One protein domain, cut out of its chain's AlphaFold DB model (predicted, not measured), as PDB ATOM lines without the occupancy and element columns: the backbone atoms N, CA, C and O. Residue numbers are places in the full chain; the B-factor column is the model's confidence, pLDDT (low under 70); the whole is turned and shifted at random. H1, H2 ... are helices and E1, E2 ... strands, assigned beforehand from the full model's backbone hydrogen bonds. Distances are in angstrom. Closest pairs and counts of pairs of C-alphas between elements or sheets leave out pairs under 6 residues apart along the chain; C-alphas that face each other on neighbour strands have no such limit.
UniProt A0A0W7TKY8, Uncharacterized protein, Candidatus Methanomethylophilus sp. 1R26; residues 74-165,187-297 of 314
ATOM      1  N   ASP A  74     196.577 191.894 142.992       84.25
ATOM      2  CA  ASP A  74     195.338 192.645 142.847       84.25
ATOM      3  C   ASP A  74     195.288 193.746 143.909       84.25
ATOM      4  O   ASP A  74     194.850 193.538 145.046       84.25
ATOM      5  N   GLU A  75     195.795 194.918 143.539       89.94
ATOM      6  CA  GLU A  75     195.686 196.122 144.353       89.94
ATOM      7  C   GLU A  75     194.271 196.702 144.297       89.94
ATOM      8  O   GLU A  75     193.596 196.697 143.266       89.94
ATOM      9  N   GLY A  76     193.826 197.246 145.422       91.94
ATOM     10  CA  GLY A  76     192.561 197.953 145.519       91.94
ATOM     11  C   GLY A  76     192.467 198.750 146.809       91.94
ATOM     12  O   GLY A  76     193.384 198.754 147.628       91.94
ATOM     13  N   LEU A  77     191.354 199.457 146.978       93.50
ATOM     14  CA  LEU A  77     191.102 200.231 148.187       93.50
ATOM     15  C   LEU A  77     190.820 199.288 149.359       93.50
ATOM     16  O   LEU A  77     189.850 198.533 149.321       93.50
ATOM     17  N   ASP A  78     191.640 199.362 150.402       93.81
ATOM     18  CA  ASP A  78     191.332 198.780 151.703       93.81
ATOM     19  C   ASP A  78     190.328 199.674 152.428       93.81
ATOM     20  O   ASP A  78     190.631 200.815 152.780       93.81
ATOM     21  N   TYR A  79     189.128 199.157 152.661       94.31
ATOM     22  CA  TYR A  79     188.035 199.906 153.276       94.31
ATOM     23  C   TYR A  79     188.268 200.138 154.774       94.31
ATOM     24  O   TYR A  79     187.607 200.991 155.362       94.31
ATOM     25  N   ILE A  80     189.207 199.414 155.395       92.88
ATOM     26  CA  ILE A  80     189.580 199.605 156.798       92.88
ATOM     27  C   ILE A  80     190.570 200.762 156.938       92.88
ATOM     28  O   ILE A  80     190.396 201.623 157.796       92.88
ATOM     29  N   THR A  81     191.613 200.797 156.105       93.19
ATOM     30  CA  THR A  81     192.691 201.792 156.240       93.19
ATOM     31  C   THR A  81     192.577 202.972 155.277       93.19
ATOM     32  O   THR A  81     193.325 203.937 155.418       93.19
ATOM     33  N   GLY A  82     191.723 202.888 154.254       94.81
ATOM     34  CA  GLY A  82     191.576 203.892 153.195       94.81
ATOM     35  C   GLY A  82     192.752 203.972 152.214       94.81
ATOM     36  O   GLY A  82     192.884 204.964 151.502       94.81
ATOM     37  N   LYS A  83     193.634 202.964 152.182       94.00
ATOM     38  CA  LYS A  83     194.850 202.952 151.346       94.00
ATOM     39  C   LYS A  83     194.678 202.006 150.161       94.00
ATOM     40  O   LYS A  83     193.955 201.021 150.271       94.00
ATOM     41  N   ILE A  84     195.367 202.282 149.054       93.56
ATOM     42  CA  ILE A  84     195.485 201.325 147.947       93.56
ATOM     43  C   ILE A  84     196.581 200.321 148.300       93.56
ATOM     44  O   ILE A  84     197.733 200.713 148.480       93.56
ATOM     45  N   VAL A  85     196.209 199.054 148.460       92.12
ATOM     46  CA  VAL A  85     197.101 197.958 148.873       92.12
ATOM     47  C   VAL A  85     196.669 196.642 148.215       92.12
ATOM     48  O   VAL A  85     195.528 196.539 147.751       92.12
ATOM     49  N   PRO A  86     197.524 195.603 148.203       90.12
ATOM     50  CA  PRO A  86     197.114 194.253 147.827       90.12
ATOM     51  C   PRO A  86     195.943 193.750 148.682       90.12
ATOM     52  O   PRO A  86     196.032 193.659 149.914       90.12
ATOM     53  N   LEU A  87     194.833 193.407 148.027       90.94
ATOM     54  CA  LEU A  87     193.629 192.945 148.714       90.94
ATOM     55  C   LEU A  87     193.748 191.479 149.139       90.94
ATOM     56  O   LEU A  87     194.389 190.650 148.489       90.94
ATOM     57  N   ALA A  88     193.109 191.133 150.252       89.12
ATOM     58  CA  ALA A  88     193.071 189.776 150.768       89.12
ATOM     59  C   ALA A  88     192.128 188.899 149.932       89.12
ATOM     60  O   ALA A  88     190.910 188.995 150.023       89.12
ATOM     61  N   SER A  89     192.683 187.954 149.173       83.69
ATOM     62  CA  SER A  89     191.892 186.933 148.466       83.69
ATOM     63  C   SER A  89     191.305 185.864 149.402       83.69
ATOM     64  O   SER A  89     190.321 185.195 149.073       83.69
ATOM     65  N   LYS A  90     191.910 185.672 150.582       85.19
ATOM     66  CA  LYS A  90     191.454 184.744 151.623       85.19
ATOM     67  C   LYS A  90     191.624 185.371 153.000       85.19
ATOM     68  O   LYS A  90     192.734 185.700 153.398       85.19
ATOM     69  N   HIS A  91     190.540 185.401 153.765       90.12
ATOM     70  CA  HIS A  91     190.584 185.774 155.176       90.12
ATOM     71  C   HIS A  91     190.856 184.558 156.077       90.12
ATOM     72  O   HIS A  91     190.515 183.425 155.684       90.12
ATOM     73  N   PRO A  92     191.461 184.770 157.262       90.06
ATOM     74  CA  PRO A  92     191.701 183.720 158.247       90.06
ATOM     75  C   PRO A  92     190.432 182.972 158.675       90.06
ATOM     76  O   PRO A  92     189.340 183.537 158.728       90.06
ATOM     77  N   ALA A  93     190.600 181.688 158.986       90.81
ATOM     78  CA  ALA A  93     189.628 180.872 159.714       90.81
ATOM     79  C   ALA A  93     190.121 180.659 161.160       90.81
ATOM     80  O   ALA A  93     191.036 181.356 161.605       90.81
ATOM     81  N   ASP A  94     189.536 179.698 161.876       88.75
ATOM     82  CA  ASP A  94     189.919 179.288 163.234       88.75
ATOM     83  C   ASP A  94     189.772 180.418 164.263       88.75
ATOM     84  O   ASP A  94     190.569 180.556 165.188       88.75
ATOM     85  N   ILE A  95     188.738 181.254 164.089       91.19
ATOM     86  CA  ILE A  95     188.516 182.460 164.900       91.19
ATOM     87  C   ILE A  95     188.131 182.104 166.342       91.19
ATOM     88  O   ILE A  95     188.667 182.697 167.273       91.19
ATOM     89  N   ARG A  96     187.219 181.139 166.549       89.19
ATOM     90  CA  ARG A  96     186.767 180.763 167.904       89.19
ATOM     91  C   ARG A  96     187.687 179.746 168.576       89.19
ATOM     92  O   ARG A  96     187.793 179.746 169.797       89.19
ATOM     93  N   ARG A  97     188.274 178.827 167.800       84.94
ATOM     94  CA  ARG A  97     189.226 177.792 168.249       84.94
ATOM     95  C   ARG A  97     189.988 177.194 167.073       84.94
ATOM     96  O   ARG A  97     189.545 177.278 165.933       84.94
ATOM     97  N   SER A  98     191.066 176.487 167.379       80.50
ATOM     98  CA  SER A  98     191.755 175.620 166.423       80.50
ATOM     99  C   SER A  98     190.799 174.559 165.854       80.50
ATOM    100  O   SER A  98     190.083 173.890 166.600       80.50
ATOM    101  N   GLY A  99     190.771 174.404 164.529       80.12
ATOM    102  CA  GLY A  99     189.896 173.460 163.824       80.12
ATOM    103  C   GLY A  99     188.510 174.018 163.476       80.12
ATOM    104  O   GLY A  99     187.764 173.374 162.728       80.12
ATOM    105  N   ASP A 100     188.167 175.210 163.967       81.31
ATOM    106  CA  ASP A 100     186.980 175.954 163.566       81.31
ATOM    107  C   ASP A 100     187.183 176.626 162.201       81.31
ATOM    108  O   ASP A 100     187.516 177.800 162.074       81.31
ATOM    109  N   LYS A 101     186.911 175.888 161.129       87.88
ATOM    110  CA  LYS A 101     187.099 176.368 159.750       87.88
ATOM    111  C   LYS A 101     186.123 177.477 159.327       87.88
ATOM    112  O   LYS A 101     186.107 177.845 158.149       87.88
ATOM    113  N   ALA A 102     185.281 177.971 160.235       90.06
ATOM    114  CA  ALA A 102     184.356 179.052 159.953       90.06
ATOM    115  C   ALA A 102     185.086 180.384 159.743       90.06
ATOM    116  O   ALA A 102     186.028 180.728 160.456       90.06
ATOM    117  N   LYS A 103     184.632 181.136 158.740       91.25
ATOM    118  CA  LYS A 103     185.179 182.448 158.392       91.25
ATOM    119  C   LYS A 103     184.140 183.534 158.606       91.25
ATOM    120  O   LYS A 103     182.984 183.355 158.221       91.25
ATOM    121  N   LEU A 104     184.584 184.653 159.174       90.94
ATOM    122  CA  LEU A 104     183.768 185.853 159.353       90.94
ATOM    123  C   LEU A 104     183.579 186.602 158.030       90.94
ATOM    124  O   LEU A 104     182.483 187.055 157.719       90.94
ATOM    125  N   ILE A 105     184.642 186.682 157.224       89.69
ATOM    126  CA  ILE A 105     184.627 187.329 155.911       89.69
ATOM    127  C   ILE A 105     184.968 186.289 154.842       89.69
ATOM    128  O   ILE A 105     185.996 185.611 154.895       89.69
ATOM    129  N   THR A 106     184.069 186.113 153.874       85.25
ATOM    130  CA  THR A 106     184.216 185.118 152.802       85.25
ATOM    131  C   THR A 106     183.469 185.581 151.556       85.25
ATOM    132  O   THR A 106     182.298 185.939 151.645       85.25
ATOM    133  N   SER A 107     184.101 185.466 150.390       78.50
ATOM    134  CA  SER A 107     183.516 185.799 149.086       78.50
ATOM    135  C   SER A 107     183.646 184.641 148.084       78.50
ATOM    136  O   SER A 107     184.089 184.800 146.951       78.50
ATOM    137  N   ASN A 108     183.271 183.426 148.501       74.50
ATOM    138  CA  ASN A 108     183.424 182.228 147.664       74.50
ATOM    139  C   ASN A 108     182.270 181.961 146.683       74.50
ATOM    140  O   ASN A 108     182.331 180.992 145.926       74.50
ATOM    141  N   ASP A 109     181.230 182.792 146.683       71.38
ATOM    142  CA  ASP A 109     180.064 182.604 145.827       71.38
ATOM    143  C   ASP A 109     180.240 183.319 144.481       71.38
ATOM    144  O   ASP A 109     180.089 184.535 144.374       71.38
ATOM    145  N   LYS A 110     180.584 182.543 143.448       72.38
ATOM    146  CA  LYS A 110     180.742 183.025 142.065       72.38
ATOM    147  C   LYS A 110     179.549 182.689 141.167       72.38
ATOM    148  O   LYS A 110     179.569 183.054 139.995       72.38
ATOM    149  N   SER A 111     178.542 181.988 141.679       68.75
ATOM    150  CA  SER A 111     177.417 181.472 140.887       68.75
ATOM    151  C   SER A 111     176.064 182.094 141.252       68.75
ATOM    152  O   SER A 111     175.113 181.909 140.499       68.75
ATOM    153  N   GLY A 112     175.967 182.844 142.357       68.81
ATOM    154  CA  GLY A 112     174.763 183.577 142.767       68.81
ATOM    155  C   GLY A 112     174.799 185.096 142.529       68.81
ATOM    156  O   GLY A 112     175.766 185.657 142.012       68.81
ATOM    157  N   PHE A 113     173.733 185.779 142.965       65.44
ATOM    158  CA  PHE A 113     173.581 187.246 142.936       65.44
ATOM    159  C   PHE A 113     174.014 187.931 144.243       65.44
ATOM    160  O   PHE A 113     173.605 189.052 144.527       65.44
ATOM    161  N   THR A 114     174.849 187.274 145.054       70.81
ATOM    162  CA  THR A 114     175.285 187.780 146.369       70.81
ATOM    163  C   THR A 114     175.906 189.181 146.271       70.81
ATOM    164  O   THR A 114     175.648 190.039 147.108       70.81
ATOM    165  N   PHE A 115     176.656 189.440 145.199       72.38
ATOM    166  CA  PHE A 115     177.113 190.783 144.808       72.38
ATOM    167  C   PHE A 115     176.949 191.077 143.309       72.38
ATOM    168  O   PHE A 115     176.963 192.238 142.883       72.38
ATOM    169  N   ARG A 116     176.776 190.023 142.501       68.06
ATOM    170  CA  ARG A 116     176.612 190.114 141.050       68.06
ATOM    171  C   ARG A 116     175.295 190.805 140.708       68.06
ATOM    172  O   ARG A 116     174.279 190.549 141.340       68.06
ATOM    173  N   GLY A 117     175.327 191.699 139.723       76.62
ATOM    174  CA  GLY A 117     174.199 192.561 139.336       76.62
ATOM    175  C   GLY A 117     174.344 194.015 139.797       76.62
ATOM    176  O   GLY A 117     173.785 194.904 139.162       76.62
ATOM    177  N   ARG A 118     175.152 194.273 140.835       84.12
ATOM    178  CA  ARG A 118     175.670 195.617 141.163       84.12
ATOM    179  C   ARG A 118     177.180 195.712 140.977       84.12
ATOM    180  O   ARG A 118     177.667 196.721 140.487       84.12
ATOM    181  N   PHE A 119     177.891 194.645 141.329       86.12
ATOM    182  CA  PHE A 119     179.343 194.552 141.240       86.12
ATOM    183  C   PHE A 119     179.749 193.323 140.427       86.12
ATOM    184  O   PHE A 119     179.041 192.315 140.409       86.12
ATOM    185  N   THR A 120     180.877 193.398 139.728       85.88
ATOM    186  CA  THR A 120     181.428 192.270 138.961       85.88
ATOM    187  C   THR A 120     182.381 191.425 139.799       85.88
ATOM    188  O   THR A 120     182.510 190.225 139.545       85.88
ATOM    189  N   ASP A 121     182.982 192.025 140.827       85.44
ATOM    190  CA  ASP A 121     183.954 191.395 141.714       85.44
ATOM    191  C   ASP A 121     183.635 191.658 143.194       85.44
ATOM    192  O   ASP A 121     183.113 192.715 143.554       85.44
ATOM    193  N   SER A 122     183.948 190.698 144.069       86.44
ATOM    194  CA  SER A 122     183.694 190.839 145.507       86.44
ATOM    195  C   SER A 122     184.496 191.968 146.150       86.44
ATOM    196  O   SER A 122     184.015 192.593 147.093       86.44
ATOM    197  N   ASN A 123     185.681 192.267 145.618       87.94
ATOM    198  CA  ASN A 123     186.545 193.335 146.109       87.94
ATOM    199  C   ASN A 123     185.931 194.723 145.893       87.94
ATOM    200  O   ASN A 123     186.277 195.658 146.603       87.94
ATOM    201  N   GLN A 124     184.984 194.866 144.959       87.75
ATOM    202  CA  GLN A 124     184.237 196.114 144.771       87.75
ATOM    203  C   GLN A 124     183.167 196.324 145.854       87.75
ATOM    204  O   GLN A 124     182.743 197.453 146.093       87.75
ATOM    205  N   VAL A 125     182.720 195.246 146.509       88.62
ATOM    206  CA  VAL A 125     181.773 195.323 147.630       88.62
ATOM    207  C   VAL A 125     182.503 195.735 148.899       88.62
ATOM    208  O   VAL A 125     182.098 196.679 149.572       88.62
ATOM    209  N   CYS A 126     183.560 194.997 149.239       88.38
ATOM    210  CA  CYS A 126     184.360 195.217 150.433       88.38
ATOM    211  C   CYS A 126     185.769 194.666 150.194       88.38
ATOM    212  O   CYS A 126     186.029 193.477 150.396       88.38
ATOM    213  N   GLY A 127     186.658 195.534 149.714       91.38
ATOM    214  CA  GLY A 127     188.085 195.260 149.628       91.38
ATOM    215  C   GLY A 127     188.732 195.484 150.990       91.38
ATOM    216  O   GLY A 127     188.573 196.545 151.587       91.38
ATOM    217  N   ILE A 128     189.448 194.482 151.497       93.38
ATOM    218  CA  ILE A 128     190.213 194.587 152.744       93.38
ATOM    219  C   ILE A 128     191.644 194.158 152.449       93.38
ATOM    220  O   ILE A 128     191.861 193.114 151.828       93.38
ATOM    221  N   GLY A 129     192.616 194.947 152.899       92.25
ATOM    222  CA  GLY A 129     194.033 194.634 152.748       92.25
ATOM    223  C   GLY A 129     194.424 193.371 153.517       92.25
ATOM    224  O   GLY A 129     193.821 193.029 154.540       92.25
ATOM    225  N   MET A 130     195.450 192.659 153.041       88.50
ATOM    226  CA  MET A 130     195.936 191.448 153.720       88.50
ATOM    227  C   MET A 130     196.364 191.732 155.165       88.50
ATOM    228  O   MET A 130     195.932 191.030 156.080       88.50
ATOM    229  N   ASP A 131     197.143 192.793 155.378       88.06
ATOM    230  CA  ASP A 131     197.621 193.197 156.703       88.06
ATOM    231  C   ASP A 131     196.465 193.531 157.664       88.06
ATOM    232  O   ASP A 131     196.358 192.944 158.744       88.06
ATOM    233  N   ALA A 132     195.529 194.391 157.242       91.75
ATOM    234  CA  ALA A 132     194.351 194.748 158.037       91.75
ATOM    235  C   ALA A 132     193.508 193.514 158.397       91.75
ATOM    236  O   ALA A 132     193.109 193.330 159.550       91.75
ATOM    237  N   SER A 133     193.296 192.619 157.427       91.69
ATOM    238  CA  SER A 133     192.600 191.352 157.639       91.69
ATOM    239  C   SER A 133     193.310 190.480 158.680       91.69
ATOM    240  O   SER A 133     192.663 190.003 159.615       91.69
ATOM    241  N   LEU A 134     194.623 190.265 158.556       88.94
ATOM    242  CA  LEU A 134     195.383 189.435 159.494       88.94
ATOM    243  C   LEU A 134     195.368 190.026 160.906       88.94
ATOM    244  O   LEU A 134     195.045 189.303 161.852       88.94
ATOM    245  N   LYS A 135     195.633 191.329 161.050       89.88
ATOM    246  CA  LYS A 135     195.624 192.030 162.343       89.88
ATOM    247  C   LYS A 135     194.268 191.931 163.032       89.88
ATOM    248  O   LYS A 135     194.206 191.500 164.181       89.88
ATOM    249  N   MET A 136     193.180 192.232 162.322       92.25
ATOM    250  CA  MET A 136     191.822 192.171 162.873       92.25
ATOM    251  C   MET A 136     191.446 190.758 163.344       92.25
ATOM    252  O   MET A 136     190.944 190.584 164.455       92.25
ATOM    253  N   HIS A 137     191.713 189.727 162.536       93.38
ATOM    254  CA  HIS A 137     191.370 188.347 162.902       93.38
ATOM    255  C   HIS A 137     192.274 187.788 164.011       93.38
ATOM    256  O   HIS A 137     191.833 186.946 164.795       93.38
ATOM    257  N   SER A 138     193.539 188.208 164.079       90.75
ATOM    258  CA  SER A 138     194.451 187.829 165.163       90.75
ATOM    259  C   SER A 138     194.079 188.517 166.475       90.75
ATOM    260  O   SER A 138     194.019 187.844 167.501       90.75
ATOM    261  N   ALA A 139     193.728 189.805 166.438       91.12
ATOM    262  CA  ALA A 139     193.224 190.533 167.599       91.12
ATOM    263  C   ALA A 139     191.934 189.901 168.140       91.12
ATOM    264  O   ALA A 139     191.824 189.655 169.339       91.12
ATOM    265  N   LEU A 140     190.991 189.546 167.259       93.31
ATOM    266  CA  LEU A 140     189.757 188.867 167.657       93.31
ATOM    267  C   LEU A 140     190.031 187.493 168.289       93.31
ATOM    268  O   LEU A 140     189.475 187.188 169.341       93.31
ATOM    269  N   ARG A 141     190.921 186.681 167.698       93.06
ATOM    270  CA  ARG A 141     191.348 185.392 168.277       93.06
ATOM    271  C   ARG A 141     191.962 185.560 169.662       93.06
ATOM    272  O   ARG A 141     191.621 184.819 170.583       93.06
ATOM    273  N   TRP A 142     192.862 186.527 169.803       90.50
ATOM    274  CA  TRP A 142     193.502 186.846 171.074       90.50
ATOM    275  C   TRP A 142     192.469 187.262 172.128       90.50
ATOM    276  O   TRP A 142     192.477 186.740 173.240       90.50
ATOM    277  N   LEU A 143     191.510 188.109 171.755       90.69
ATOM    278  CA  LEU A 143     190.464 188.582 172.655       90.69
ATOM    279  C   LEU A 143     189.489 187.467 173.068       90.69
ATOM    280  O   LEU A 143     189.135 187.368 174.243       90.69
ATOM    281  N   ILE A 144     189.101 186.589 172.134       91.75
ATOM    282  CA  ILE A 144     188.274 185.405 172.418       91.75
ATOM    283  C   ILE A 144     188.961 184.506 173.444       91.75
ATOM    284  O   ILE A 144     188.333 184.120 174.427       91.75
ATOM    285  N   ARG A 145     190.248 184.199 173.247       88.06
ATOM    286  CA  ARG A 145     191.017 183.354 174.174       88.06
ATOM    287  C   ARG A 145     191.161 183.986 175.552       88.06
ATOM    288  O   ARG A 145     191.062 183.302 176.562       88.06
ATOM    289  N   ARG A 146     191.389 185.297 175.588       84.88
ATOM    290  CA  ARG A 146     191.645 186.031 176.827       84.88
ATOM    291  C   ARG A 146     190.387 186.223 177.672       84.88
ATOM    292  O   ARG A 146     190.459 186.122 178.894       84.88
ATOM    293  N   GLN A 147     189.251 186.542 177.048       87.19
ATOM    294  CA  GLN A 147     188.051 186.979 177.772       87.19
ATOM    295  C   GLN A 147     186.713 186.633 177.097       87.19
ATOM    296  O   GLN A 147     185.664 187.152 177.487       87.19
ATOM    297  N   GLY A 148     186.712 185.740 176.109       89.06
ATOM    298  CA  GLY A 148     185.497 185.254 175.463       89.06
ATOM    299  C   GLY A 148     184.690 184.287 176.336       89.06
ATOM    300  O   GLY A 148     185.219 183.477 177.097       89.06
ATOM    301  N   TYR A 149     183.373 184.345 176.193       88.62
ATOM    302  CA  TYR A 149     182.431 183.325 176.629       88.62
ATOM    303  C   TYR A 149     182.031 182.454 175.445       88.62
ATOM    304  O   TYR A 149     181.800 182.951 174.344       88.62
ATOM    305  N   ARG A 150     181.927 181.144 175.666       86.38
ATOM    306  CA  ARG A 150     181.596 180.178 174.619       86.38
ATOM    307  C   ARG A 150     180.504 179.230 175.082       86.38
ATOM    308  O   ARG A 150     180.521 178.751 176.217       86.38
ATOM    309  N   TRP A 151     179.577 178.953 174.174       81.06
ATOM    310  CA  TRP A 151     178.485 178.011 174.358       81.06
ATOM    311  C   TRP A 151     178.214 177.265 173.045       81.06
ATOM    312  O   TRP A 151     177.466 177.729 172.185       81.06
ATOM    313  N   GLY A 152     178.847 176.101 172.875       83.00
ATOM    314  CA  GLY A 152     178.884 175.410 171.584       83.00
ATOM    315  C   GLY A 152     179.597 176.266 170.534       83.00
ATOM    316  O   GLY A 152     180.767 176.615 170.703       83.00
ATOM    317  N   ASP A 153     178.872 176.621 169.477       85.69
ATOM    318  CA  ASP A 153     179.355 177.491 168.402       85.69
ATOM    319  C   ASP A 153     179.147 178.989 168.709       85.69
ATOM    320  O   ASP A 153     179.893 179.836 168.207       85.69
ATOM    321  N   LEU A 154     178.241 179.334 169.627       88.94
ATOM    322  CA  LEU A 154     178.079 180.711 170.074       88.94
ATOM    323  C   LEU A 154     179.327 181.162 170.838       88.94
ATOM    324  O   LEU A 154     179.740 180.532 171.815       88.94
ATOM    325  N   CYS A 155     179.889 182.294 170.436       92.25
ATOM    326  CA  CYS A 155     180.938 182.983 171.166       92.25
ATOM    327  C   CYS A 155     180.519 184.430 171.425       92.25
ATOM    328  O   CYS A 155     180.132 185.148 170.508       92.25
ATOM    329  N   ILE A 156     180.564 184.847 172.686       91.81
ATOM    330  CA  ILE A 156     180.282 186.215 173.116       91.81
ATOM    331  C   ILE A 156     181.577 186.788 173.666       91.81
ATOM    332  O   ILE A 156     182.201 186.187 174.533       91.81
ATOM    333  N   ILE A 157     181.979 187.952 173.185       93.75
ATOM    334  CA  ILE A 157     183.163 188.662 173.649       93.75
ATOM    335  C   ILE A 157     182.729 190.045 174.102       93.75
ATOM    336  O   ILE A 157     181.913 190.689 173.447       93.75
ATOM    337  N   THR A 158     183.280 190.495 175.222       90.88
ATOM    338  CA  THR A 158     183.107 191.866 175.710       90.88
ATOM    339  C   THR A 158     184.468 192.497 175.924       90.88
ATOM    340  O   THR A 158     185.370 191.772 176.325       90.88
ATOM    341  N   TRP A 159     184.652 193.785 175.617       90.50
ATOM    342  CA  TRP A 159     185.920 194.502 175.834       90.50
ATOM    343  C   TRP A 159     185.734 196.018 175.953       90.50
ATOM    344  O   TRP A 159     184.683 196.552 175.613       90.50
ATOM    345  N   THR A 160     186.764 196.719 176.421       84.88
ATOM    346  CA  THR A 160     186.852 198.190 176.478       84.88
ATOM    347  C   THR A 160     187.881 198.709 175.468       84.88
ATOM    348  O   THR A 160     188.871 198.031 175.199       84.88
ATOM    349  N   LEU A 161     187.666 199.901 174.890       73.88
ATOM    350  CA  LEU A 161     188.588 200.494 173.898       73.88
ATOM    351  C   LEU A 161     189.807 201.209 174.508       73.88
ATOM    352  O   LEU A 161     190.771 201.469 173.796       73.88
ATOM    353  N   SER A 162     189.790 201.535 175.798       58.94
ATOM    354  CA  SER A 162     190.901 202.182 176.501       58.94
ATOM    355  C   SER A 162     190.625 202.138 178.000       58.94
ATOM    356  O   SER A 162     189.473 202.282 178.405       58.94
ATOM    357  N   GLY A 163     191.668 201.944 178.811       50.41
ATOM    358  CA  GLY A 163     191.600 201.948 180.269       50.41
ATOM    359  C   GLY A 163     191.141 203.291 180.833       50.41
ATOM    360  O   GLY A 163     191.960 204.127 181.213       50.41
ATOM    361  N   GLU A 164     189.833 203.484 180.964       43.91
ATOM    362  CA  GLU A 164     189.354 204.266 182.095       43.91
ATOM    363  C   GLU A 164     189.806 203.522 183.350       43.91
ATOM    364  O   GLU A 164     189.488 202.344 183.527       43.91
ATOM    365  N   LYS A 165     190.608 204.196 184.187       42.19
ATOM    366  CA  LYS A 165     190.945 203.724 185.533       42.19
ATOM    367  C   LYS A 165     189.641 203.242 186.168       42.19
ATOM    368  O   LYS A 165     188.790 204.063 186.509       42.19
ATOM    369  N   THR A 187     191.788 195.633 178.435       83.00
ATOM    370  CA  THR A 187     190.623 195.224 177.653       83.00
ATOM    371  C   THR A 187     189.381 195.007 178.516       83.00
ATOM    372  O   THR A 187     188.374 194.510 178.010       83.00
ATOM    373  N   GLY A 188     189.434 195.333 179.812       84.00
ATOM    374  CA  GLY A 188     188.327 195.190 180.748       84.00
ATOM    375  C   GLY A 188     188.119 193.740 181.174       84.00
ATOM    376  O   GLY A 188     186.977 193.307 181.341       84.00
ATOM    377  N   ILE A 189     189.207 192.974 181.328       84.69
ATOM    378  CA  ILE A 189     189.169 191.518 181.576       84.69
ATOM    379  C   ILE A 189     188.308 191.188 182.792       84.69
ATOM    380  O   ILE A 189     187.504 190.261 182.743       84.69
ATOM    381  N   GLU A 190     188.445 191.943 183.884       82.12
ATOM    382  CA  GLU A 190     187.659 191.693 185.093       82.12
ATOM    383  C   GLU A 190     186.159 191.850 184.822       82.12
ATOM    384  O   GLU A 190     185.352 191.005 185.224       82.12
ATOM    385  N   ASN A 191     185.777 192.894 184.086       84.06
ATOM    386  CA  ASN A 191     184.387 193.110 183.721       84.06
ATOM    387  C   ASN A 191     183.881 192.002 182.784       84.06
ATOM    388  O   ASN A 191     182.797 191.465 183.005       84.06
ATOM    389  N   ALA A 192     184.697 191.581 181.815       86.75
ATOM    390  CA  ALA A 192     184.383 190.470 180.925       86.75
ATOM    391  C   ALA A 192     184.207 189.146 181.689       86.75
ATOM    392  O   ALA A 192     183.224 188.442 181.473       86.75
ATOM    393  N   ILE A 193     185.077 188.824 182.655       84.75
ATOM    394  CA  ILE A 193     184.929 187.640 183.521       84.75
ATOM    395  C   ILE A 193     183.603 187.696 184.280       84.75
ATOM    396  O   ILE A 193     182.884 186.697 184.343       84.75
ATOM    397  N   ARG A 194     183.245 188.856 184.839       82.44
ATOM    398  CA  ARG A 194     181.992 189.021 185.584       82.44
ATOM    399  C   ARG A 194     180.771 188.913 184.675       82.44
ATOM    400  O   ARG A 194     179.822 188.232 185.061       82.44
ATOM    401  N   ILE A 195     180.799 189.488 183.474       83.88
ATOM    402  CA  ILE A 195     179.735 189.313 182.473       83.88
ATOM    403  C   ILE A 195     179.636 187.842 182.059       83.88
ATOM    404  O   ILE A 195     178.543 187.283 182.050       83.88
ATOM    405  N   ASN A 196     180.757 187.165 181.816       84.88
ATOM    406  CA  ASN A 196     180.784 185.745 181.465       84.88
ATOM    407  C   ASN A 196     180.226 184.867 182.597       84.88
ATOM    408  O   ASN A 196     179.541 183.879 182.336       84.88
ATOM    409  N   SER A 197     180.474 185.218 183.862       79.31
ATOM    410  CA  SER A 197     179.839 184.570 185.017       79.31
ATOM    411  C   SER A 197     178.323 184.777 185.018       79.31
ATOM    412  O   SER A 197     177.592 183.803 185.207       79.31
ATOM    413  N   ARG A 198     177.836 185.984 184.694       76.56
ATOM    414  CA  ARG A 198     176.396 186.218 184.494       76.56
ATOM    415  C   ARG A 198     175.829 185.389 183.348       76.56
ATOM    416  O   ARG A 198     174.782 184.769 183.506       76.56
ATOM    417  N   LEU A 199     176.514 185.316 182.211       78.12
ATOM    418  CA  LEU A 199     176.067 184.524 181.060       78.12
ATOM    419  C   LEU A 199     175.976 183.021 181.377       78.12
ATOM    420  O   LEU A 199     175.105 182.340 180.843       78.12
ATOM    421  N   ARG A 200     176.803 182.516 182.302       74.38
ATOM    422  CA  ARG A 200     176.695 181.151 182.857       74.38
ATOM    423  C   ARG A 200     175.549 180.981 183.863       74.38
ATOM    424  O   ARG A 200     175.283 179.872 184.308       74.38
ATOM    425  N   GLY A 201     174.867 182.061 184.231       67.19
ATOM    426  CA  GLY A 201     173.784 182.052 185.208       67.19
ATOM    427  C   GLY A 201     174.245 182.174 186.660       67.19
ATOM    428  O   GLY A 201     173.447 181.874 187.544       67.19
ATOM    429  N   TYR A 202     175.492 182.596 186.913       68.94
ATOM    430  CA  TYR A 202     175.947 182.981 188.250       68.94
ATOM    431  C   TYR A 202     175.592 184.433 188.551       68.94
ATOM    432  O   TYR A 202     175.570 185.286 187.661       68.94
ATOM    433  N   ASN A 203     175.380 184.727 189.830       68.19
ATOM    434  CA  ASN A 203     175.235 186.097 190.284       68.19
ATOM    435  C   ASN A 203     176.624 186.745 190.421       68.19
ATOM    436  O   ASN A 203     177.437 186.351 191.254       68.19
ATOM    437  N   SER A 204     176.908 187.728 189.579       72.00
ATOM    438  CA  SER A 204     178.109 188.573 189.625       72.00
ATOM    439  C   SER A 204     177.686 190.010 189.352       72.00
ATOM    440  O   SER A 204     176.689 190.220 188.683       72.00
ATOM    441  N   LYS A 205     178.391 191.025 189.851       74.75
ATOM    442  CA  LYS A 205     178.057 192.433 189.561       74.75
ATOM    443  C   LYS A 205     178.805 192.908 188.316       74.75
ATOM    444  O   LYS A 205     180.027 192.794 188.296       74.75
ATOM    445  N   ILE A 206     178.109 193.463 187.324       75.19
ATOM    446  CA  ILE A 206     178.763 194.131 186.186       75.19
ATOM    447  C   ILE A 206     179.417 195.418 186.707       75.19
ATOM    448  O   ILE A 206     178.780 196.191 187.422       75.19
ATOM    449  N   LEU A 207     180.715 195.582 186.446       72.56
ATOM    450  CA  LEU A 207     181.518 196.689 186.975       72.56
ATOM    451  C   LEU A 207     181.356 197.957 186.146       72.56
ATOM    452  O   LEU A 207     181.220 199.035 186.712       72.56
ATOM    453  N   ASN A 208     181.386 197.800 184.824       73.50
ATOM    454  CA  ASN A 208     181.281 198.891 183.865       73.50
ATOM    455  C   ASN A 208     180.263 198.519 182.778       73.50
ATOM    456  O   ASN A 208     180.254 197.392 182.277       73.50
ATOM    457  N   GLU A 209     179.386 199.451 182.435       70.00
ATOM    458  CA  GLU A 209     178.370 199.270 181.395       70.00
ATOM    459  C   GLU A 209     178.884 199.714 180.020       70.00
ATOM    460  O   GLU A 209     178.381 199.231 179.002       70.00
ATOM    461  N   THR A 210     179.933 200.539 179.997       79.00
ATOM    462  CA  THR A 210     180.654 201.030 178.818       79.00
ATOM    463  C   THR A 210     181.641 199.978 178.326       79.00
ATOM    464  O   THR A 210     182.861 200.133 178.344       79.00
ATOM    465  N   VAL A 211     181.085 198.842 177.917       84.00
ATOM    466  CA  VAL A 211     181.811 197.762 177.255       84.00
ATOM    467  C   VAL A 211     181.188 197.441 175.914       84.00
ATOM    468  O   VAL A 211     179.966 197.352 175.780       84.00
ATOM    469  N   PHE A 212     182.054 197.175 174.950       89.31
ATOM    470  CA  PHE A 212     181.676 196.571 173.693       89.31
ATOM    471  C   PHE A 212     181.184 195.157 173.958       89.31
ATOM    472  O   PHE A 212     181.720 194.456 174.818       89.31
ATOM    473  N   LEU A 213     180.182 194.725 173.201       89.44
ATOM    474  CA  LEU A 213     179.738 193.340 173.164       89.44
ATOM    475  C   LEU A 213     179.628 192.896 171.716       89.44
ATOM    476  O   LEU A 213     178.936 193.519 170.916       89.44
ATOM    477  N   MET A 214     180.255 191.769 171.404       93.19
ATOM    478  CA  MET A 214     180.103 191.078 170.135       93.19
ATOM    479  C   MET A 214     179.684 189.637 170.392       93.19
ATOM    480  O   MET A 214     180.345 188.918 171.134       93.19
ATOM    481  N   ALA A 215     178.602 189.202 169.760       93.19
ATOM    482  CA  ALA A 215     178.196 187.807 169.713       93.19
ATOM    483  C   ALA A 215     178.363 187.289 168.284       93.19
ATOM    484  O   ALA A 215     177.799 187.862 167.350       93.19
ATOM    485  N   ILE A 216     179.117 186.207 168.121       94.38
ATOM    486  CA  ILE A 216     179.367 185.525 166.850       94.38
ATOM    487  C   ILE A 216     178.905 184.072 166.936       94.38
ATOM    488  O   ILE A 216     179.062 183.424 167.970       94.38
ATOM    489  N   ASP A 217     178.340 183.556 165.850       92.62
ATOM    490  CA  ASP A 217     177.887 182.166 165.767       92.62
ATOM    491  C   ASP A 217     177.948 181.646 164.323       92.62
ATOM    492  O   ASP A 217     178.062 182.418 163.366       92.62
ATOM    493  N   SER A 218     177.862 180.329 164.156       88.06
ATOM    494  CA  SER A 218     177.836 179.653 162.862       88.06
ATOM    495  C   SER A 218     176.561 178.837 162.717       88.06
ATOM    496  O   SER A 218     176.442 177.749 163.266       88.06
ATOM    497  N   ALA A 219     175.630 179.315 161.891       74.75
ATOM    498  CA  ALA A 219     174.454 178.524 161.521       74.75
ATOM    499  C   ALA A 219     174.804 177.357 160.574       74.75
ATOM    500  O   ALA A 219     174.092 176.357 160.529       74.75
ATOM    501  N   VAL A 220     175.891 177.490 159.801       77.81
ATOM    502  CA  VAL A 220     176.389 176.471 158.865       77.81
ATOM    503  C   VAL A 220     177.905 176.298 159.000       77.81
ATOM    504  O   VAL A 220     178.608 177.276 159.274       77.81
ATOM    505  N   PRO A 221     178.447 175.092 158.749       80.25
ATOM    506  CA  PRO A 221     179.890 174.883 158.733       80.25
ATOM    507  C   PRO A 221     180.589 175.816 157.735       80.25
ATOM    508  O   PRO A 221     180.154 175.974 156.595       80.25
ATOM    509  N   GLY A 222     181.699 176.424 158.152       84.00
ATOM    510  CA  GLY A 222     182.542 177.244 157.275       84.00
ATOM    511  C   GLY A 222     182.159 178.725 157.177       84.00
ATOM    512  O   GLY A 222     182.978 179.512 156.700       84.00
ATOM    513  N   ARG A 223     180.989 179.147 157.677       86.88
ATOM    514  CA  ARG A 223     180.588 180.565 157.723       86.88
ATOM    515  C   ARG A 223     180.230 180.986 159.142       86.88
ATOM    516  O   ARG A 223     179.568 180.249 159.868       86.88
ATOM    517  N   MET A 224     180.677 182.170 159.526       91.00
ATOM    518  CA  MET A 224     180.415 182.772 160.826       91.00
ATOM    519  C   MET A 224     179.729 184.116 160.627       91.00
ATOM    520  O   MET A 224     180.103 184.875 159.736       91.00
ATOM    521  N   SER A 225     178.742 184.399 161.465       91.88
ATOM    522  CA  SER A 225     177.971 185.632 161.434       91.88
ATOM    523  C   SER A 225     178.097 186.361 162.760       91.88
ATOM    524  O   SER A 225     178.127 185.737 163.820       91.88
ATOM    525  N   ILE A 226     178.101 187.690 162.699       93.31
ATOM    526  CA  ILE A 226     177.898 188.536 163.873       93.31
ATOM    527  C   ILE A 226     176.395 188.560 164.152       93.31
ATOM    528  O   ILE A 226     175.620 189.073 163.349       93.31
ATOM    529  N   LEU A 227     175.978 187.969 165.268       92.38
ATOM    530  CA  LEU A 227     174.585 187.972 165.720       92.38
ATOM    531  C   LEU A 227     174.211 189.290 166.396       92.38
ATOM    532  O   LEU A 227     173.079 189.755 166.290       92.38
ATOM    533  N   MET A 228     175.157 189.866 167.133       90.25
ATOM    534  CA  MET A 228     174.966 191.109 167.862       90.25
ATOM    535  C   MET A 228     176.295 191.835 167.965       90.25
ATOM    536  O   MET A 228     177.313 191.225 168.284       90.25
ATOM    537  N   PHE A 229     176.265 193.140 167.739       91.06
ATOM    538  CA  PHE A 229     177.355 194.038 168.069       91.06
ATOM    539  C   PHE A 229     176.774 195.263 168.769       91.06
ATOM    540  O   PHE A 229     175.737 195.784 168.351       91.06
ATOM    541  N   ARG A 230     177.398 195.667 169.869       86.06
ATOM    542  CA  ARG A 230     177.043 196.853 170.642       86.06
ATOM    543  C   ARG A 230     178.319 197.573 171.029       86.06
ATOM    544  O   ARG A 230     179.227 196.932 171.553       86.06
ATOM    545  N   ASP A 231     178.328 198.883 170.825       82.50
ATOM    546  CA  ASP A 231     179.430 199.751 171.246       82.50
ATOM    547  C   ASP A 231     179.441 199.971 172.765       82.50
ATOM    548  O   ASP A 231     180.481 200.199 173.373       82.50
ATOM    549  N   GLU A 232     178.272 199.837 173.389       79.94
ATOM    550  CA  GLU A 232     178.081 199.916 174.828       79.94
ATOM    551  C   GLU A 232     176.987 198.926 175.253       79.94
ATOM    552  O   GLU A 232     175.954 198.775 174.583       79.94
ATOM    553  N   LEU A 233     177.198 198.233 176.375       75.75
ATOM    554  CA  LEU A 233     176.179 197.374 176.974       75.75
ATOM    555  C   LEU A 233     174.971 198.240 177.353       75.75
ATOM    556  O   LEU A 233     173.842 197.974 176.931       75.75
ATOM    557  N   GLY A 234     175.259 199.308 178.099       74.31
ATOM    558  CA  GLY A 234     174.303 200.284 178.598       74.31
ATOM    559  C   GLY A 234     173.449 199.742 179.744       74.31
ATOM    560  O   GLY A 234     173.144 198.547 179.831       74.31
ATOM    561  N   ASN A 235     172.995 200.654 180.600       75.44
ATOM    562  CA  ASN A 235     172.208 200.335 181.795       75.44
ATOM    563  C   ASN A 235     170.946 199.523 181.474       75.44
ATOM    564  O   ASN A 235     170.580 198.587 182.177       75.44
ATOM    565  N   ASP A 236     170.293 199.822 180.351       78.12
ATOM    566  CA  ASP A 236     169.113 199.079 179.910       78.12
ATOM    567  C   ASP A 236     169.388 197.597 179.663       78.12
ATOM    568  O   ASP A 236     168.545 196.759 179.991       78.12
ATOM    569  N   PHE A 237     170.532 197.255 179.070       78.94
ATOM    570  CA  PHE A 237     170.881 195.859 178.836       78.94
ATOM    571  C   PHE A 237     171.231 195.166 180.147       78.94
ATOM    572  O   PHE A 237     170.733 194.071 180.394       78.94
ATOM    573  N   VAL A 238     172.026 195.822 180.999       78.00
ATOM    574  CA  VAL A 238     172.399 195.305 182.323       78.00
ATOM    575  C   VAL A 238     171.152 195.008 183.146       78.00
ATOM    576  O   VAL A 238     170.970 193.869 183.572       78.00
ATOM    577  N   ARG A 239     170.232 195.972 183.265       79.88
ATOM    578  CA  ARG A 239     168.961 195.796 183.982       79.88
ATOM    579  C   ARG A 239     168.095 194.696 183.391       79.88
ATOM    580  O   ARG A 239     167.470 193.947 184.132       79.88
ATOM    581  N   LYS A 240     168.012 194.589 182.060       82.38
ATOM    582  CA  LYS A 240     167.245 193.515 181.404       82.38
ATOM    583  C   LYS A 240     167.868 192.147 181.661       82.38
ATOM    584  O   LYS A 240     167.125 191.199 181.888       82.38
ATOM    585  N   LEU A 241     169.197 192.051 181.656       78.44
ATOM    586  CA  LEU A 241     169.923 190.824 181.967       78.44
ATOM    587  C   LEU A 241     169.717 190.421 183.433       78.44
ATOM    588  O   LEU A 241     169.403 189.265 183.694       78.44
ATOM    589  N   GLU A 242     169.822 191.369 184.367       75.75
ATOM    590  CA  GLU A 242     169.555 191.156 185.797       75.75
ATOM    591  C   GLU A 242     168.120 190.707 186.033       75.75
ATOM    592  O   GLU A 242     167.882 189.650 186.606       75.75
ATOM    593  N   ARG A 243     167.155 191.453 185.493       80.56
ATOM    594  CA  ARG A 243     165.737 191.125 185.615       80.56
ATOM    595  C   ARG A 243     165.414 189.758 185.017       80.56
ATOM    596  O   ARG A 243     164.605 189.020 185.573       80.56
ATOM    597  N   TRP A 244     166.018 189.410 183.883       78.19
ATOM    598  CA  TRP A 244     165.861 188.083 183.294       78.19
ATOM    599  C   TRP A 244     166.430 186.996 184.212       78.19
ATOM    600  O   TRP A 244     165.772 185.980 184.421       78.19
ATOM    601  N   GLN A 245     167.595 187.224 184.821       73.69
ATOM    602  CA  GLN A 245     168.177 186.297 185.790       73.69
ATOM    603  C   GLN A 245     167.332 186.130 187.055       73.69
ATOM    604  O   GLN A 245     167.177 185.010 187.531       73.69
ATOM    605  N   GLU A 246     166.761 187.209 187.581       73.69
ATOM    606  CA  GLU A 246     165.899 187.174 188.765       73.69
ATOM    607  C   GLU A 246     164.579 186.441 188.499       73.69
ATOM    608  O   GLU A 246     164.141 185.634 189.315       73.69
ATOM    609  N   ILE A 247     163.945 186.697 187.348       79.62
ATOM    610  CA  ILE A 247     162.633 186.121 187.015       79.62
ATOM    611  C   ILE A 247     162.756 184.665 186.551       79.62
ATOM    612  O   ILE A 247     161.879 183.852 186.841       79.62
ATOM    613  N   CYS A 248     163.812 184.330 185.806       72.25
ATOM    614  CA  CYS A 248     164.000 182.995 185.230       72.25
ATOM    615  C   CYS A 248     164.958 182.107 186.038       72.25
ATOM    616  O   CYS A 248     165.063 180.913 185.755       72.25
ATOM    617  N   GLY A 249     165.676 182.665 187.013       69.56
ATOM    618  CA  GLY A 249     166.621 181.935 187.847       69.56
ATOM    619  C   GLY A 249     165.913 180.984 188.801       69.56
ATOM    620  O   GLY A 249     164.900 181.320 189.417       69.56
ATOM    621  N   TRP A 250     166.464 179.784 188.957       68.94
ATOM    622  CA  TRP A 250     165.946 178.856 189.947       68.94
ATOM    623  C   TRP A 250     166.452 179.254 191.328       68.94
ATOM    624  O   TRP A 250     167.629 179.570 191.508       68.94
ATOM    625  N   LYS A 251     165.546 179.266 192.303       68.25
ATOM    626  CA  LYS A 251     165.861 179.643 193.676       68.25
ATOM    627  C   LYS A 251     166.570 178.481 194.365       68.25
ATOM    628  O   LYS A 251     165.944 177.475 194.689       68.25
ATOM    629  N   HIS A 252     167.865 178.635 194.605       64.00
ATOM    630  CA  HIS A 252     168.652 177.704 195.401       64.00
ATOM    631  C   HIS A 252     168.794 178.237 196.826       64.00
ATOM    632  O   HIS A 252     169.217 179.372 197.046       64.00
ATOM    633  N   THR A 253     168.445 177.403 197.802       62.81
ATOM    634  CA  THR A 253     168.676 177.676 199.218       62.81
ATOM    635  C   THR A 253     169.911 176.917 199.671       62.81
ATOM    636  O   THR A 253     169.981 175.691 199.580       62.81
ATOM    637  N   TYR A 254     170.905 177.651 200.165       64.00
ATOM    638  CA  TYR A 254     172.112 177.054 200.721       64.00
ATOM    639  C   TYR A 254     172.072 177.151 202.243       64.00
ATOM    640  O   TYR A 254     171.795 178.206 202.818       64.00
ATOM    641  N   ALA A 255     172.339 176.031 202.912       53.69
ATOM    642  CA  ALA A 255     172.511 176.022 204.355       53.69
ATOM    643  C   ALA A 255     173.893 176.601 204.683       53.69
ATOM    644  O   ALA A 255     174.914 175.991 204.374       53.69
ATOM    645  N   LYS A 256     173.927 177.784 205.300       55.38
ATOM    646  CA  LYS A 256     175.158 178.345 205.862       55.38
ATOM    647  C   LYS A 256     175.437 177.681 207.208       55.38
ATOM    648  O   LYS A 256     174.518 177.472 208.003       55.38
ATOM    649  N   ASP A 257     176.693 177.322 207.452       55.19
ATOM    650  CA  ASP A 257     177.042 176.495 208.601       55.19
ATOM    651  C   ASP A 257     176.777 177.212 209.947       55.19
ATOM    652  O   ASP A 257     177.135 178.370 210.168       55.19
ATOM    653  N   LYS A 258     176.093 176.483 210.836       52.19
ATOM    654  CA  LYS A 258     175.835 176.679 212.282       52.19
ATOM    655  C   LYS A 258     175.230 177.971 212.863       52.19
ATOM    656  O   LYS A 258     174.931 177.961 214.059       52.19
ATOM    657  N   LYS A 259     174.883 179.011 212.106       48.53
ATOM    658  CA  LYS A 259     173.902 180.025 212.569       48.53
ATOM    659  C   LYS A 259     172.942 180.347 211.431       48.53
ATOM    660  O   LYS A 259     173.368 180.835 210.396       48.53
ATOM    661  N   ARG A 260     171.660 180.002 211.616       45.69
ATOM    662  CA  ARG A 260     170.574 180.082 210.620       45.69
ATOM    663  C   ARG A 260     170.427 181.492 210.023       45.69
ATOM    664  O   ARG A 260     169.575 182.261 210.450       45.69
ATOM    665  N   SER A 261     171.200 181.789 208.990       49.22
ATOM    666  CA  SER A 261     170.826 182.719 207.930       49.22
ATOM    667  C   SER A 261     170.773 181.904 206.643       49.22
ATOM    668  O   SER A 261     171.791 181.350 206.225       49.22
ATOM    669  N   GLN A 262     169.583 181.761 206.060       51.84
ATOM    670  CA  GLN A 262     169.443 181.192 204.723       51.84
ATOM    671  C   GLN A 262     169.857 182.270 203.724       51.84
ATOM    672  O   GLN A 262     169.325 183.377 203.772       51.84
ATOM    673  N   GLU A 263     170.816 181.962 202.854       52.41
ATOM    674  CA  GLU A 263     171.071 182.788 201.677       52.41
ATOM    675  C   GLU A 263     170.368 182.159 200.480       52.41
ATOM    676  O   GLU A 263     170.507 180.963 200.201       52.41
ATOM    677  N   GLU A 264     169.586 182.987 199.800       56.28
ATOM    678  CA  GLU A 264     168.864 182.623 198.595       56.28
ATOM    679  C   GLU A 264     169.668 183.117 197.399       56.28
ATOM    680  O   GLU A 264     169.950 184.308 197.277       56.28
ATOM    681  N   HIS A 265     170.043 182.195 196.521       58.19
ATOM    682  CA  HIS A 265     170.755 182.520 195.292       58.19
ATOM    683  C   HIS A 265     169.901 182.093 194.104       58.19
ATOM    684  O   HIS A 265     169.428 180.958 194.042       58.19
ATOM    685  N   TYR A 266     169.704 183.005 193.158       59.38
ATOM    686  CA  TYR A 266     169.015 182.726 191.904       59.38
ATOM    687  C   TYR A 266     170.059 182.305 190.876       59.38
ATOM    688  O   TYR A 266     170.905 183.109 190.484       59.38
ATOM    689  N   LEU A 267     170.031 181.033 190.474       62.00
ATOM    690  CA  LEU A 267     170.953 180.500 189.476       62.00
ATOM    691  C   LEU A 267     170.175 180.075 188.242       62.00
ATOM    692  O   LEU A 267     169.301 179.208 188.291       62.00
ATOM    693  N   LEU A 268     170.534 180.655 187.103       61.09
ATOM    694  CA  LEU A 268     169.982 180.242 185.815       61.09
ATOM    695  C   LEU A 268     170.634 178.954 185.300       61.09
ATOM    696  O   LEU A 268     170.090 178.286 184.422       61.09
ATOM    697  N   TRP A 269     171.772 178.576 185.895       57.34
ATOM    698  CA  TRP A 269     172.491 177.346 185.584       57.34
ATOM    699  C   TRP A 269     171.601 176.110 185.691       57.34
ATOM    700  O   TRP A 269     171.681 175.246 184.830       57.34
ATOM    701  N   GLY A 270     170.714 176.033 186.691       55.81
ATOM    702  CA  GLY A 270     169.784 174.909 186.824       55.81
ATOM    703  C   GLY A 270     168.870 174.764 185.605       55.81
ATOM    704  O   GLY A 270     168.705 173.666 185.086       55.81
ATOM    705  N   LEU A 271     168.352 175.876 185.081       56.78
ATOM    706  CA  LEU A 271     167.460 175.889 183.922       56.78
ATOM    707  C   LEU A 271     168.211 175.598 182.612       56.78
ATOM    708  O   LEU A 271     167.744 174.799 181.800       56.78
ATOM    709  N   LEU A 272     169.403 176.181 182.439       57.75
ATOM    710  CA  LEU A 272     170.291 175.874 181.313       57.75
ATOM    711  C   LEU A 272     170.709 174.395 181.342       57.75
ATOM    712  O   LEU A 272     170.566 173.693 180.349       57.75
ATOM    713  N   ALA A 273     171.142 173.873 182.488       58.22
ATOM    714  CA  ALA A 273     171.555 172.481 182.633       58.22
ATOM    715  C   ALA A 273     170.394 171.494 182.411       58.22
ATOM    716  O   ALA A 273     170.592 170.455 181.785       58.22
ATOM    717  N   CYS A 274     169.179 171.814 182.873       58.00
ATOM    718  CA  CYS A 274     167.990 170.977 182.672       58.00
ATOM    719  C   CYS A 274     167.471 170.994 181.225       58.00
ATOM    720  O   CYS A 274     166.913 169.996 180.768       58.00
ATOM    721  N   GLY A 275     167.666 172.092 180.489       55.28
ATOM    722  CA  GLY A 275     167.299 172.209 179.075       55.28
ATOM    723  C   GLY A 275     168.244 171.481 178.110       55.28
ATOM    724  O   GLY A 275     167.989 171.459 176.902       55.28
ATOM    725  N   HIS A 276     169.336 170.886 178.600       55.53
ATOM    726  CA  HIS A 276     170.397 170.348 177.754       55.53
ATOM    727  C   HIS A 276     170.709 168.873 178.027       55.53
ATOM    728  O   HIS A 276     170.742 168.396 179.160       55.53
ATOM    729  N   ARG A 277     170.953 168.120 176.943       48.34
ATOM    730  CA  ARG A 277     171.515 166.767 177.024       48.34
ATOM    731  C   ARG A 277     172.903 166.848 177.683       48.34
ATOM    732  O   ARG A 277     173.629 167.831 177.544       48.34
ATOM    733  N   LYS A 278     173.285 165.784 178.399       52.19
ATOM    734  CA  LYS A 278     174.570 165.652 179.124       52.19
ATOM    735  C   LYS A 278     175.823 165.878 178.253       52.19
ATOM    736  O   LYS A 278     176.910 166.044 178.793       52.19
ATOM    737  N   ASP A 279     175.689 165.836 176.931       52.53
ATOM    738  CA  ASP A 279     176.752 166.027 175.942       52.53
ATOM    739  C   ASP A 279     177.245 167.482 175.859       52.53
ATOM    740  O   ASP A 279     178.455 167.695 175.881       52.53
ATOM    741  N   ARG A 280     176.352 168.483 175.863       52.75
ATOM    742  CA  ARG A 280     176.747 169.907 175.785       52.75
ATOM    743  C   ARG A 280     177.426 170.432 177.048       52.75
ATOM    744  O   ARG A 280     178.327 171.258 176.952       52.75
ATOM    745  N   ILE A 281     177.041 169.927 178.220       54.53
ATOM    746  CA  ILE A 281     177.686 170.282 179.498       54.53
ATOM    747  C   ILE A 281     179.145 169.797 179.501       54.53
ATOM    748  O   ILE A 281     180.051 170.562 179.818       54.53
ATOM    749  N   ARG A 282     179.389 168.563 179.034       55.28
ATOM    750  CA  ARG A 282     180.747 168.007 178.878       55.28
ATOM    751  C   ARG A 282     181.585 168.766 177.854       55.28
ATOM    752  O   ARG A 282     182.804 168.818 177.975       55.28
ATOM    753  N   GLU A 283     180.957 169.308 176.816       57.69
ATOM    754  CA  GLU A 283     181.633 170.135 175.816       57.69
ATOM    755  C   GLU A 283     182.100 171.463 176.424       57.69
ATOM    756  O   GLU A 283     183.233 171.880 176.210       57.69
ATOM    757  N   GLN A 284     181.261 172.082 177.256       56.31
ATOM    758  CA  GLN A 284     181.591 173.317 177.962       56.31
ATOM    759  C   GLN A 284     182.715 173.127 178.995       56.31
ATOM    760  O   GLN A 284     183.606 173.971 179.095       56.31
ATOM    761  N   GLU A 285     182.708 172.006 179.721       55.81
ATOM    762  CA  GLU A 285     183.807 171.613 180.616       55.81
ATOM    763  C   GLU A 285     185.110 171.398 179.834       55.81
ATOM    764  O   GLU A 285     186.161 171.887 180.245       55.81
ATOM    765  N   ARG A 286     185.035 170.758 178.659       57.34
ATOM    766  CA  ARG A 286     186.192 170.525 177.788       57.34
ATOM    767  C   ARG A 286     186.789 171.822 177.246       57.34
ATOM    768  O   ARG A 286     188.002 171.979 177.310       57.34
ATOM    769  N   TYR A 287     185.963 172.771 176.792       55.78
ATOM    770  CA  TYR A 287     186.451 174.089 176.364       55.78
ATOM    771  C   TYR A 287     187.130 174.831 177.516       55.78
ATOM    772  O   TYR A 287     188.217 175.368 177.340       55.78
ATOM    773  N   SER A 288     186.548 174.791 178.720       51.88
ATOM    774  CA  SER A 288     187.181 175.397 179.892       51.88
ATOM    775  C   SER A 288     188.511 174.733 180.266       51.88
ATOM    776  O   SER A 288     189.352 175.405 180.859       51.88
ATOM    777  N   GLU A 289     188.707 173.441 179.994       53.91
ATOM    778  CA  GLU A 289     189.983 172.753 180.214       53.91
ATOM    779  C   GLU A 289     191.012 173.041 179.116       53.91
ATOM    780  O   GLU A 289     192.177 173.260 179.438       53.91
ATOM    781  N   GLU A 290     190.604 173.061 177.846       54.00
ATOM    782  CA  GLU A 290     191.461 173.408 176.704       54.00
ATOM    783  C   GLU A 290     191.970 174.848 176.822       54.00
ATOM    784  O   GLU A 290     193.182 175.065 176.799       54.00
ATOM    785  N   ASP A 291     191.076 175.805 177.088       47.19
ATOM    786  CA  ASP A 291     191.438 177.211 177.279       47.19
ATOM    787  C   ASP A 291     192.390 177.373 178.486       47.19
ATOM    788  O   ASP A 291     193.378 178.100 178.412       47.19
ATOM    789  N   ARG A 292     192.182 176.629 179.587       48.28
ATOM    790  CA  ARG A 292     193.104 176.629 180.746       48.28
ATOM    791  C   ARG A 292     194.475 176.036 180.422       48.28
ATOM    792  O   ARG A 292     195.474 176.515 180.950       48.28
ATOM    793  N   ARG A 293     194.546 174.978 179.610       48.78
ATOM    794  CA  ARG A 293     195.820 174.355 179.209       48.78
ATOM    795  C   ARG A 293     196.607 175.253 178.260       48.78
ATOM    796  O   ARG A 293     197.821 175.329 178.399       48.78
ATOM    797  N   GLU A 294     195.933 175.940 177.343       44.34
ATOM    798  CA  GLU A 294     196.574 176.874 176.412       44.34
ATOM    799  C   GLU A 294     197.041 178.163 177.110       44.34
ATOM    800  O   GLU A 294     198.158 178.603 176.852       44.34
ATOM    801  N   ILE A 295     196.265 178.718 178.053       41.34
ATOM    802  CA  ILE A 295     196.672 179.895 178.853       41.34
ATOM    803  C   ILE A 295     197.884 179.577 179.744       41.34
ATOM    804  O   ILE A 295     198.813 180.372 179.840       41.34
ATOM    805  N   ASN A 296     197.926 178.393 180.361       36.97
ATOM    806  CA  ASN A 296     199.058 177.976 181.200       36.97
ATOM    807  C   ASN A 296     200.331 177.622 180.400       36.97
ATOM    808  O   ASN A 296     201.365 177.345 181.006       36.97
ATOM    809  N   HIS A 297     200.261 177.605 179.065       39.97
ATOM    810  CA  HIS A 297     201.420 177.467 178.182       39.97
ATOM    811  C   HIS A 297     202.070 178.819 177.821       39.97
ATOM    812  O   HIS A 297     203.088 178.816 177.125       39.97
TER     813      HIS A 297
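What this domain is: This is residues 74 to 165 and 187 to 297 of the 314 residues of an uncharacterized protein of Candidatus Methanomethylophilus sp. 1R26 (UniProt A0A0W7TKY8). A twisted sheet of four strands, E3 to E6, makes the core with H2 over one of its faces, and the parts around it draw the whole out into a long, loose shape. At one end of the long axis lie the small hairpin of E1 and E2 and much of the long unnamed stretch 87 to 129, with H1 reaching from there to the sheet; towards the other end the hairpin of E7 and E8 leads away, its tip, residues 256 to 261, sticking out, and the chain then folds back through H4 and H5 to the sheet's E3 edge. The 203 printed residues hold five named helices and eight named strands, in the order E1 E2 H1 E3 E4 H2 E5 E6 H3 E7 E8 H4 H5. The main sheet runs E3 E4 E5 E6, all antiparallel, and the class is mixed, helices and strands. The whole is loose, with a radius of gyration of the C-alphas of 20.8 A, and elongated, spanning 74 by 41 by 39 A.

How they stand to each other: E1, residues 75 to 77, and E2, residues 84 to 86, form an antiparallel hairpin, with N 76 and O 85 within hydrogen-bond range at 3.0 A. H1, residues 130 to 147, only grazes the four-stranded sheet with its residues 140 to 147. E3, residues 149 to 151, and E4, residues 154 to 159, form an antiparallel hairpin in that sheet, with N 149 and O 156 at 2.7 A. H2, residues 189 to 199, is on one face of the sheet, in two layers, a helix on one face of a sheet. Its height over the sheet is 7.3 A; it lies only just over E3 and E4, with 3 of its C-alphas on each, and runs along the strands, at 11 degrees to E3 on the local plane. H1 touches H2 with residues 146 to 147 alone, the closest C-alphas being those of Gln 147 and Ala 192, 6.0 A apart. Their steep tilt of 67 degrees is only just short of about perpendicular. E5, residues 212 to 220, is the antiparallel neighbour of E4, with N 157 and O 214 at 2.8 A. It forms a hairpin with E6, residues 223 to 230, where N 215 and O 228 are 2.8 A apart. H3, residues 234 to 248, is not on this sheet; H2 and H3 are near each other. E7, residues 250 to 255, and E8, residues 262 to 267, form an antiparallel hairpin, with N 252 and O 265 at 2.9 A. H4, residues 269 to 274, is close but not clearly touching to H5, residues 278 to 295. H5 only grazes the four-stranded sheet, where the closest C-alphas of E3 and H5, Trp 151 and Gln 284, are 6.7 A apart. Every O i to N i+4 pair is within hydrogen-bond range in H1, H2, H3 and H4, and 13 of 14 are in H5.

Where its parts are: E1 begins at C-alpha 75, (195.686, 196.122, 144.353). H1 measures 25.7 A from first to last C-alpha, E4 16.9 A, H2 14.9 A, E5 25.5 A and E6 21.1 A. H3 measures 21.2 A, E7 16.1 A, E8 15.3 A and H5 26.3 A. E5 begins at C-alpha 212, (181.676, 196.571, 173.693), and H5 ends at C-alpha 295, (196.672, 179.895, 178.853).

The domain as a whole: The two C-alphas farthest apart, those of Thr 120 and Lys 258, are 75.2 A from each other. Residues 166 to 186 are not printed, and C-alphas 165 and 187 are 11.6 A apart across the cut. The links E2 to H1 and H2 to E5 are long. The mean pLDDT of the printed part is 76.6; 60 residues are under 70, among them residues 249 to 297.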